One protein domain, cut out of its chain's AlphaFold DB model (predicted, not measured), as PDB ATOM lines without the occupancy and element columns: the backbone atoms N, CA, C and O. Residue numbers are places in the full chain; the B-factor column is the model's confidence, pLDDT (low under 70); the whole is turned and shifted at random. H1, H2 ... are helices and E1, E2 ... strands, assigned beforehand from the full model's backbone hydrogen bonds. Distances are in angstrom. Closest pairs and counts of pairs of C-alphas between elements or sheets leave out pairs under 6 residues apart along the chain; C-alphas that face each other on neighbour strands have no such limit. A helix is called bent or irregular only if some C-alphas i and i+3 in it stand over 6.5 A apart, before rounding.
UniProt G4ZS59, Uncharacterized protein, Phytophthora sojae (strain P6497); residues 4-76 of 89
ATOM      1  N   GLU A   4     -19.958  23.346 -38.337       86.44
ATOM      2  CA  GLU A   4     -19.223  22.614 -39.360       86.44
ATOM      3  C   GLU A   4     -18.632  23.560 -40.403       86.44
ATOM      4  O   GLU A   4     -19.344  24.322 -41.059       86.44
ATOM      5  N   LEU A   5     -17.314  23.511 -40.566       86.06
ATOM      6  CA  LEU A   5     -16.564  24.275 -41.549       86.06
ATOM      7  C   LEU A   5     -15.973  23.325 -42.592       86.06
ATOM      8  O   LEU A   5     -15.059  22.562 -42.289       86.06
ATOM      9  N   SER A   6     -16.452  23.415 -43.833       86.81
ATOM     10  CA  SER A   6     -15.845  22.691 -44.953       86.81
ATOM     11  C   SER A   6     -14.539  23.359 -45.393       86.81
ATOM     12  O   SER A   6     -14.505  24.575 -45.619       86.81
ATOM     13  N   ILE A   7     -13.487  22.548 -45.488       86.88
ATOM     14  CA  ILE A   7     -12.121  22.897 -45.882       86.88
ATOM     15  C   ILE A   7     -11.581  21.875 -46.894       86.88
ATOM     16  O   ILE A   7     -12.179  20.822 -47.124       86.88
ATOM     17  N   SER A   8     -10.419  22.167 -47.481       87.44
ATOM     18  CA  SER A   8      -9.734  21.255 -48.401       87.44
ATOM     19  C   SER A   8      -9.265  19.970 -47.709       87.44
ATOM     20  O   SER A   8      -8.651  20.022 -46.638       87.44
ATOM     21  N   SER A   9      -9.471  18.818 -48.351       82.50
ATOM     22  CA  SER A   9      -8.883  17.534 -47.934       82.50
ATOM     23  C   SER A   9      -7.349  17.521 -48.013       82.50
ATOM     24  O   SER A   9      -6.707  16.758 -47.281       82.50
ATOM     25  N   GLU A  10      -6.771  18.412 -48.827       85.69
ATOM     26  CA  GLU A  10      -5.328  18.570 -49.054       85.69
ATOM     27  C   GLU A  10      -4.582  19.202 -47.869       85.69
ATOM     28  O   GLU A  10      -3.355  19.291 -47.887       85.69
ATOM     29  N   VAL A  11      -5.292  19.646 -46.821       83.75
ATOM     30  CA  VAL A  11      -4.646  20.172 -45.611       83.75
ATOM     31  C   VAL A  11      -3.733  19.093 -45.004       83.75
ATOM     32  O   VAL A  11      -4.223  18.021 -44.614       83.75
ATOM     33  N   PRO A  12      -2.415  19.360 -44.860       85.06
ATOM     34  CA  PRO A  12      -1.476  18.368 -44.352       85.06
ATOM     35  C   PRO A  12      -1.810  17.926 -42.924       85.06
ATOM     36  O   PRO A  12      -2.019  18.753 -42.035       85.06
ATOM     37  N   ILE A  13      -1.759  16.619 -42.660       80.56
ATOM     38  CA  ILE A  13      -2.018  16.051 -41.321       80.56
ATOM     39  C   ILE A  13      -1.061  16.635 -40.276       80.56
ATOM     40  O   ILE A  13      -1.475  16.959 -39.165       80.56
ATOM     41  N   ALA A  14       0.211  16.828 -40.638       82.75
ATOM     42  CA  ALA A  14       1.219  17.421 -39.758       82.75
ATOM     43  C   ALA A  14       0.801  18.808 -39.241       82.75
ATOM     44  O   ALA A  14       1.077  19.165 -38.097       82.75
ATOM     45  N   LYS A  15       0.078  19.569 -40.065       84.38
ATOM     46  CA  LYS A  15      -0.423  20.899 -39.729       84.38
ATOM     47  C   LYS A  15      -1.575  20.841 -38.730       84.38
ATOM     48  O   LYS A  15      -1.586  21.624 -37.786       84.38
ATOM     49  N   LEU A  16      -2.487  19.882 -38.892       81.88
ATOM     50  CA  LEU A  16      -3.543  19.605 -37.914       81.88
ATOM     51  C   LEU A  16      -2.929  19.157 -36.579       81.88
ATOM     52  O   LEU A  16      -3.236  19.724 -35.536       81.88
ATOM     53  N   ARG A  17      -1.976  18.213 -36.609       80.62
ATOM     54  CA  ARG A  17      -1.258  17.733 -35.410       80.62
ATOM     55  C   ARG A  17      -0.533  18.851 -34.671       80.62
ATOM     56  O   ARG A  17      -0.548  18.893 -33.445       80.62
ATOM     57  N   LYS A  18       0.087  19.774 -35.406       84.12
ATOM     58  CA  LYS A  18       0.704  20.963 -34.817       84.12
ATOM     59  C   LYS A  18      -0.343  21.891 -34.202       84.12
ATOM     60  O   LYS A  18      -0.133  22.389 -33.104       84.12
ATOM     61  N   ALA A  19      -1.491  22.060 -34.851       84.06
ATOM     62  CA  ALA A  19      -2.569  22.886 -34.328       84.06
ATOM     63  C   ALA A  19      -3.177  22.336 -33.022       84.06
ATOM     64  O   ALA A  19      -3.566  23.144 -32.185       84.06
ATOM     65  N   VAL A  20      -3.189  21.008 -32.804       77.19
ATOM     66  CA  VAL A  20      -3.540  20.397 -31.498       77.19
ATOM     67  C   VAL A  20      -2.624  20.876 -30.390       77.19
ATOM     68  O   VAL A  20      -3.092  21.207 -29.305       77.19
ATOM     69  N   LYS A  21      -1.318  20.899 -30.659       80.06
ATOM     70  CA  LYS A  21      -0.312  21.290 -29.670       80.06
ATOM     71  C   LYS A  21      -0.318  22.800 -29.433       80.06
ATOM     72  O   LYS A  21      -0.254  23.240 -28.294       80.06
ATOM     73  N   ASP A  22      -0.436  23.578 -30.506       82.44
ATOM     74  CA  ASP A  22      -0.298  25.038 -30.481       82.44
ATOM     75  C   ASP A  22      -1.620  25.775 -30.173       82.44
ATOM     76  O   ASP A  22      -1.622  26.995 -29.976       82.44
ATOM     77  N   GLY A  23      -2.759  25.069 -30.211       82.81
ATOM     78  CA  GLY A  23      -4.112  25.625 -30.068       82.81
ATOM     79  C   GLY A  23      -4.541  26.554 -31.214       82.81
ATOM     80  O   GLY A  23      -5.433  27.397 -31.070       82.81
ATOM     81  N   LYS A  24      -3.832  26.498 -32.348       88.44
ATOM     82  CA  LYS A  24      -3.937  27.474 -33.441       88.44
ATOM     83  C   LYS A  24      -3.796  26.790 -34.795       88.44
ATOM     84  O   LYS A  24      -2.760  26.196 -35.082       88.44
ATOM     85  N   LEU A  25      -4.778  26.974 -35.674       88.56
ATOM     86  CA  LEU A  25      -4.739  26.492 -37.058       88.56
ATOM     87  C   LEU A  25      -4.717  27.652 -38.036       88.56
ATOM     88  O   LEU A  25      -5.598  28.508 -38.041       88.56
ATOM     89  N   ASN A  26      -3.702  27.660 -38.890       91.50
ATOM     90  CA  ASN A  26      -3.556  28.649 -39.948       91.50
ATOM     91  C   ASN A  26      -3.987  28.017 -41.268       91.50
ATOM     92  O   ASN A  26      -3.256  27.198 -41.803       91.50
ATOM     93  N   LEU A  27      -5.137  28.381 -41.814       91.44
ATOM     94  CA  LEU A  27      -5.574  27.928 -43.132       91.44
ATOM     95  C   LEU A  27      -5.210  28.981 -44.176       91.44
ATOM     96  O   LEU A  27      -5.484  30.169 -44.013       91.44
ATOM     97  N   THR A  28      -4.594  28.550 -45.267       94.00
ATOM     98  CA  THR A  28      -4.406  29.376 -46.458       94.00
ATOM     99  C   THR A  28      -5.749  29.608 -47.149       94.00
ATOM    100  O   THR A  28      -6.733  28.916 -46.891       94.00
ATOM    101  N   LYS A  29      -5.792  30.568 -48.080       93.81
ATOM    102  CA  LYS A  29      -6.980  30.816 -48.908       93.81
ATOM    103  C   LYS A  29      -7.463  29.537 -49.602       93.81
ATOM    104  O   LYS A  29      -8.663  29.284 -49.609       93.81
ATOM    105  N   LYS A  30      -6.545  28.758 -50.187       91.44
ATOM    106  CA  LYS A  30      -6.874  27.523 -50.915       91.44
ATOM    107  C   LYS A  30      -7.439  26.464 -49.974       91.44
ATOM    108  O   LYS A  30      -8.494  25.913 -50.243       91.44
ATOM    109  N   GLU A  31      -6.793  26.260 -48.830       90.38
ATOM    110  CA  GLU A  31      -7.250  25.294 -47.827       90.38
ATOM    111  C   GLU A  31      -8.616  25.668 -47.229       90.38
ATOM    112  O   GLU A  31      -9.435  24.789 -46.995       90.38
ATOM    113  N   LEU A  32      -8.884  26.960 -47.009       91.69
ATOM    114  CA  LEU A  32     -10.156  27.439 -46.459       91.69
ATOM    115  C   LEU A  32     -11.312  27.400 -47.474       91.69
ATOM    116  O   LEU A  32     -12.467  27.208 -47.095       91.69
ATOM    117  N   ASN A  33     -11.023  27.651 -48.753       89.44
ATOM    118  CA  ASN A  33     -12.035  27.647 -49.813       89.44
ATOM    119  C   ASN A  33     -12.235  26.273 -50.458       89.44
ATOM    120  O   ASN A  33     -13.241  26.089 -51.137       89.44
ATOM    121  N   GLY A  34     -11.308  25.336 -50.255       84.88
ATOM    122  CA  GLY A  34     -11.431  23.977 -50.761       84.88
ATOM    123  C   GLY A  34     -12.506  23.162 -50.045       84.88
ATOM    124  O   GLY A  34     -13.149  23.620 -49.097       84.88
ATOM    125  N   SER A  35     -12.680  21.937 -50.523       81.25
ATOM    126  CA  SER A  35     -13.663  20.968 -50.044       81.25
ATOM    127  C   SER A  35     -13.015  19.595 -49.834       81.25
ATOM    128  O   SER A  35     -11.865  19.364 -50.211       81.25
ATOM    129  N   GLY A  36     -13.754  18.675 -49.213       79.44
ATOM    130  CA  GLY A  36     -13.307  17.298 -48.980       79.44
ATOM    131  C   GLY A  36     -12.865  17.001 -47.547       79.44
ATOM    132  O   GLY A  36     -12.556  15.856 -47.238       79.44
ATOM    133  N   ALA A  37     -12.860  17.994 -46.658       81.44
ATOM    134  CA  ALA A  37     -12.761  17.781 -45.219       81.44
ATOM    135  C   ALA A  37     -13.695  18.733 -44.459       81.44
ATOM    136  O   ALA A  37     -14.011  19.829 -44.930       81.44
ATOM    137  N   THR A  38     -14.123  18.319 -43.269       82.25
ATOM    138  CA  THR A  38     -14.983  19.109 -42.381       82.25
ATOM    139  C   THR A  38     -14.295  19.267 -41.032       82.25
ATOM    140  O   THR A  38     -13.778  18.303 -40.478       82.25
ATOM    141  N   LEU A  39     -14.271  20.493 -40.512       82.44
ATOM    142  CA  LEU A  39     -13.812  20.806 -39.162       82.44
ATOM    143  C   LEU A  39     -14.988  21.254 -38.307       82.44
ATOM    144  O   LEU A  39     -15.773  22.106 -38.722       82.44
ATOM    145  N   HIS A  40     -15.072  20.738 -37.087       80.38
ATOM    146  CA  HIS A  40     -16.014  21.219 -36.085       80.38
ATOM    147  C   HIS A  40     -15.331  22.287 -35.244       80.38
ATOM    148  O   HIS A  40     -14.353  22.018 -34.556       80.38
ATOM    149  N   VAL A  41     -15.817  23.522 -35.347       84.44
ATOM    150  CA  VAL A  41     -15.211  24.684 -34.689       84.44
ATOM    151  C   VAL A  41     -16.240  25.460 -33.877       84.44
ATOM    152  O   VAL A  41     -17.432  25.464 -34.195       84.44
ATOM    153  N   GLN A  42     -15.786  26.164 -32.842       83.62
ATOM    154  CA  GLN A  42     -16.615  27.092 -32.081       83.62
ATOM    155  C   GLN A  42     -17.282  28.124 -33.015       83.62
ATOM    156  O   GLN A  42     -16.676  28.553 -34.009       83.62
ATOM    157  N   PRO A  43     -18.505  28.593 -32.699       86.44
ATOM    158  CA  PRO A  43     -19.224  29.574 -33.514       86.44
ATOM    159  C   PRO A  43     -18.431  30.855 -33.816       86.44
ATOM    160  O   PRO A  43     -18.566  31.423 -34.903       86.44
ATOM    161  N   GLU A  44     -17.582  31.291 -32.886       87.06
ATOM    162  CA  GLU A  44     -16.704  32.453 -33.058       87.06
ATOM    163  C   GLU A  44     -15.654  32.219 -34.152       87.06
ATOM    164  O   GLU A  44     -15.534  33.007 -35.098       87.06
ATOM    165  N   SER A  45     -14.950  31.084 -34.079       87.62
ATOM    166  CA  SER A  45     -13.990  30.646 -35.095       87.62
ATOM    167  C   SER A  45     -14.670  30.429 -36.448       87.62
ATOM    168  O   SER A  45     -14.132  30.838 -37.478       87.62
ATOM    169  N   TYR A  46     -15.891  29.890 -36.461       90.06
ATOM    170  CA  TYR A  46     -16.688  29.746 -37.676       90.06
ATOM    171  C   TYR A  46     -17.009  31.093 -38.337       90.06
ATOM    172  O   TYR A  46     -16.824  31.256 -39.543       90.06
ATOM    173  N   SER A  47     -17.454  32.087 -37.562       91.88
ATOM    174  CA  SER A  47     -17.746  33.434 -38.074       91.88
ATOM    175  C   SER A  47     -16.501  34.078 -38.690       91.88
ATOM    176  O   SER A  47     -16.551  34.646 -39.785       91.88
ATOM    177  N   LYS A  48     -15.345  33.914 -38.036       93.69
ATOM    178  CA  LYS A  48     -14.056  34.391 -38.546       93.69
ATOM    179  C   LYS A  48     -13.656  33.690 -39.848       93.69
ATOM    180  O   LYS A  48     -13.252  34.359 -40.801       93.69
ATOM    181  N   ALA A  49     -13.807  32.368 -39.907       92.19
ATOM    182  CA  ALA A  49     -13.552  31.570 -41.102       92.19
ATOM    183  C   ALA A  49     -14.463  31.987 -42.266       92.19
ATOM    184  O   ALA A  49     -13.975  32.218 -43.368       92.19
ATOM    185  N   GLN A  50     -15.762  32.179 -42.021       93.44
ATOM    186  CA  GLN A  50     -16.707  32.654 -43.033       93.44
ATOM    187  C   GLN A  50     -16.338  34.035 -43.584       93.44
ATOM    188  O   GLN A  50     -16.372  34.239 -44.797       93.44
ATOM    189  N   LYS A  51     -15.960  34.984 -42.718       94.81
ATOM    190  CA  LYS A  51     -15.507  36.317 -43.151       94.81
ATOM    191  C   LYS A  51     -14.271  36.217 -44.047       94.81
ATOM    192  O   LYS A  51     -14.230  36.851 -45.096       94.81
ATOM    193  N   ALA A  52     -13.298  35.383 -43.677       94.62
ATOM    194  CA  ALA A  52     -12.108  35.147 -44.491       94.62
ATOM    195  C   ALA A  52     -12.429  34.448 -45.824       94.62
ATOM    196  O   ALA A  52     -11.861  34.820 -46.851       94.62
ATOM    197  N   LYS A  53     -13.388  33.510 -45.828       92.44
ATOM    198  CA  LYS A  53     -13.886  32.831 -47.033       92.44
ATOM    199  C   LYS A  53     -14.489  33.837 -48.016       92.44
ATOM    200  O   LYS A  53     -14.028  33.936 -49.148       92.44
ATOM    201  N   LYS A  54     -15.422  34.677 -47.546       92.94
ATOM    202  CA  LYS A  54     -16.030  35.765 -48.339       92.94
ATOM    203  C   LYS A  54     -14.991  36.767 -48.848       92.94
ATOM    204  O   LYS A  54     -15.056  37.197 -49.992       92.94
ATOM    205  N   ALA A  55     -14.006  37.101 -48.017       93.50
ATOM    206  CA  ALA A  55     -12.919  38.007 -48.376       93.50
ATOM    207  C   ALA A  55     -11.831  37.360 -49.251       93.50
ATOM    208  O   ALA A  55     -10.853  38.033 -49.575       93.50
ATOM    209  N   ASN A  56     -11.958  36.079 -49.620       91.75
ATOM    210  CA  ASN A  56     -10.967  35.361 -50.415       91.75
ATOM    211  C   ASN A  56      -9.550  35.389 -49.796       91.75
ATOM    212  O   ASN A  56      -8.552  35.507 -50.509       91.75
ATOM    213  N   LYS A  57      -9.452  35.262 -48.466       94.00
ATOM    214  CA  LYS A  57      -8.197  35.299 -47.690       94.00
ATOM    215  C   LYS A  57      -8.004  34.026 -46.859       94.00
ATOM    216  O   LYS A  57      -8.941  33.268 -46.632       94.00
ATOM    217  N   GLY A  58      -6.770  33.790 -46.410       92.94
ATOM    218  CA  GLY A  58      -6.482  32.793 -45.375       92.94
ATOM    219  C   GLY A  58      -6.941  33.256 -43.987       92.94
ATOM    220  O   GLY A  58      -7.272  34.427 -43.791       92.94
ATOM    221  N   VAL A  59      -6.953  32.347 -43.014       94.25
ATOM    222  CA  VAL A  59      -7.413  32.625 -41.648       94.25
ATOM    223  C   VAL A  59      -6.581  31.892 -40.600       94.25
ATOM    224  O   VAL A  59      -6.193  30.743 -40.782       94.25
ATOM    225  N   ARG A  60      -6.353  32.551 -39.461       92.88
ATOM    226  CA  ARG A  60      -5.861  31.924 -38.228       92.88
ATOM    227  C   ARG A  60      -7.022  31.721 -37.265       92.88
ATOM    228  O   ARG A  60      -7.596  32.707 -36.786       92.88
ATOM    229  N   LEU A  61      -7.347  30.464 -36.994       88.81
ATOM    230  CA  LEU A  61      -8.372  30.047 -36.045       88.81
ATOM    231  C   LEU A  61      -7.719  29.646 -34.727       88.81
ATOM    232  O   LEU A  61      -6.680  28.984 -34.723       88.81
ATOM    233  N   PHE A  62      -8.331  30.070 -33.627       83.81
ATOM    234  CA  PHE A  62      -8.044  29.512 -32.314       83.81
ATOM    235  C   PHE A  62      -8.923  28.292 -32.156       83.81
ATOM    236  O   PHE A  62     -10.126  28.359 -32.414       83.81
ATOM    237  N   ILE A  63      -8.290  27.185 -31.819       78.81
ATOM    238  CA  ILE A  63      -8.954  25.903 -31.741       78.81
ATOM    239  C   ILE A  63      -8.392  25.127 -30.573       78.81
ATOM    240  O   ILE A  63      -7.205  25.170 -30.261       78.81
ATOM    241  N   THR A  64      -9.284  24.438 -29.907       72.00
ATOM    242  CA  THR A  64      -8.985  23.582 -28.782       72.00
ATOM    243  C   THR A  64      -8.506  22.228 -29.284       72.00
ATOM    244  O   THR A  64      -8.801  21.798 -30.398       72.00
ATOM    245  N   LYS A  65      -7.763  21.531 -28.427       66.25
ATOM    246  CA  LYS A  65      -7.291  20.166 -28.660       66.25
ATOM    247  C   LYS A  65      -8.425  19.234 -29.117       66.25
ATOM    248  O   LYS A  65      -8.281  18.566 -30.136       66.25
ATOM    249  N   HIS A  66      -9.579  19.297 -28.453       63.47
ATOM    250  CA  HIS A  66     -10.753  18.484 -28.779       63.47
ATOM    251  C   HIS A  66     -11.353  18.797 -30.161       63.47
ATOM    252  O   HIS A  66     -11.873  17.899 -30.805       63.47
ATOM    253  N   GLU A  67     -11.222  20.020 -30.685       61.91
ATOM    254  CA  GLU A  67     -11.728  20.375 -32.026       61.91
ATOM    255  C   GLU A  67     -10.894  19.781 -33.177       61.91
ATOM    256  O   GLU A  67     -11.323  19.793 -34.330       61.91
ATOM    257  N   ILE A  68      -9.695  19.260 -32.890       58.16
ATOM    258  CA  ILE A  68      -8.749  18.764 -33.906       58.16
ATOM    259  C   ILE A  68      -8.326  17.318 -33.653       58.16
ATOM    260  O   ILE A  68      -7.953  16.614 -34.591       58.16
ATOM    261  N   GLU A  69      -8.360  16.849 -32.407       55.94
ATOM    262  CA  GLU A  69      -8.063  15.449 -32.110       55.94
ATOM    263  C   GLU A  69      -9.015  14.505 -32.840       55.94
ATOM    264  O   GLU A  69      -8.546  13.513 -33.396       55.94
ATOM    265  N   HIS A  70     -10.293  14.872 -32.971       49.53
ATOM    266  CA  HIS A  70     -11.254  14.119 -33.776       49.53
ATOM    267  C   HIS A  70     -10.777  13.898 -35.236       49.53
ATOM    268  O   HIS A  70     -10.614  12.745 -35.630       49.53
ATOM    269  N   PRO A  71     -10.418  14.929 -36.031       48.84
ATOM    270  CA  PRO A  71      -9.943  14.727 -37.410       48.84
ATOM    271  C   PRO A  71      -8.535  14.109 -37.567       48.84
ATOM    272  O   PRO A  71      -8.190  13.645 -38.656       48.84
ATOM    273  N   ILE A  72      -7.676  14.105 -36.537       48.47
ATOM    274  CA  ILE A  72      -6.325  13.504 -36.627       48.47
ATOM    275  C   ILE A  72      -6.354  11.996 -36.408       48.47
ATOM    276  O   ILE A  72      -5.622  11.267 -37.086       48.47
ATOM    277  N   ILE A  73      -7.161  11.534 -35.456       43.16
ATOM    278  CA  ILE A  73      -7.288  10.110 -35.135       43.16
ATOM    279  C   ILE A  73      -7.873   9.362 -36.350       43.16
ATOM    280  O   ILE A  73      -7.372   8.301 -36.718       43.16
ATOM    281  N   GLU A  74      -8.797   9.986 -37.086       45.28
ATOM    282  CA  GLU A  74      -9.423   9.420 -38.291       45.28
ATOM    283  C   GLU A  74      -8.494   9.275 -39.505       45.28
ATOM    284  O   GLU A  74      -8.628   8.321 -40.267       45.28
ATOM    285  N   LYS A  75      -7.507  10.164 -39.684       46.62
ATOM    286  CA  LYS A  75      -6.526  10.049 -40.782       46.62
ATOM    287  C   LYS A  75      -5.380   9.063 -40.489       46.62
ATOM    288  O   LYS A  75      -4.586   8.791 -41.383       46.62
ATOM    289  N   SER A  76      -5.251   8.559 -39.254       40.75
ATOM    290  CA  SER A  76      -4.068   7.802 -38.797       40.75
ATOM    291  C   SER A  76      -4.260   6.277 -38.734       40.75
ATOM    292  O   SER A  76      -3.306   5.572 -38.418       40.75
TER     293      SER A  76
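Overview. This is residues 4 to 76 of the 89 residues of an uncharacterized protein of Phytophthora sojae (strain P6497) (UniProt G4ZS59). Two separate two-stranded ribbons, E1 with E3 and E2 with E4, are bridged on one side by H3, which packs on E1 and E4. On the other side H1 and H4 lie side by side, H1 against E2 and H4 against E3, while short H2 packs on E1 and H3. The 73 printed residues run E1 H1 E2 H2 E3 H3 E4 H4, a mixed class with both ribbons antiparallel. The whole is compact, with a radius of gyration of the C-alphas of 11.0 A and spans of 32 by 22 by 18 A.

Arrangement. Start at E1, residues 4 to 8, and E3, residues 36 to 41: N 5 and O 39 are 2.8 A apart, within hydrogen-bond range. In E2, residues 24 to 27, and E4, residues 59 to 62, look for N 27 and O 59, 2.8 A apart. H3, residues 43 to 54, comes closest to E4 at the C-alphas of Ser 45 and Leu 61, 5.7 A. With residues 49 to 53 alone it touches H2, residues 29 to 33, closest at C-alphas 53 and 33, 6.2 A. H1, residues 13 to 22, touches H4, residues 65 to 75, closest at C-alphas 20 and 65, 4.7 A, at a shallow tilt of 20 degrees, opposite ways. Each O i to N i+4 pair is within range in H2 and H3, 5 of 6 in H1 and 3 of 7 in H4, where 4 of 8 O i to N i+3 pairs are.

Along the chain. Find C-alpha 4 at (-19.223, 22.614, -39.360), where E1 begins; E3 is 16.2 A long, H3 16.4 A. H4 runs 15.8 A to C-alpha 75 at (-6.526, 10.049, -40.782) and is only just irregular: C-alphas 67 and 70 are 6.51 A apart.

Size, cuts and confidence. The farthest C-alphas, Ala 55 and Ser 76, are 32.9 A apart. The printed part has no cut, and its links are tight. Look for low confidence at residues 65 to 76, under pLDDT 70.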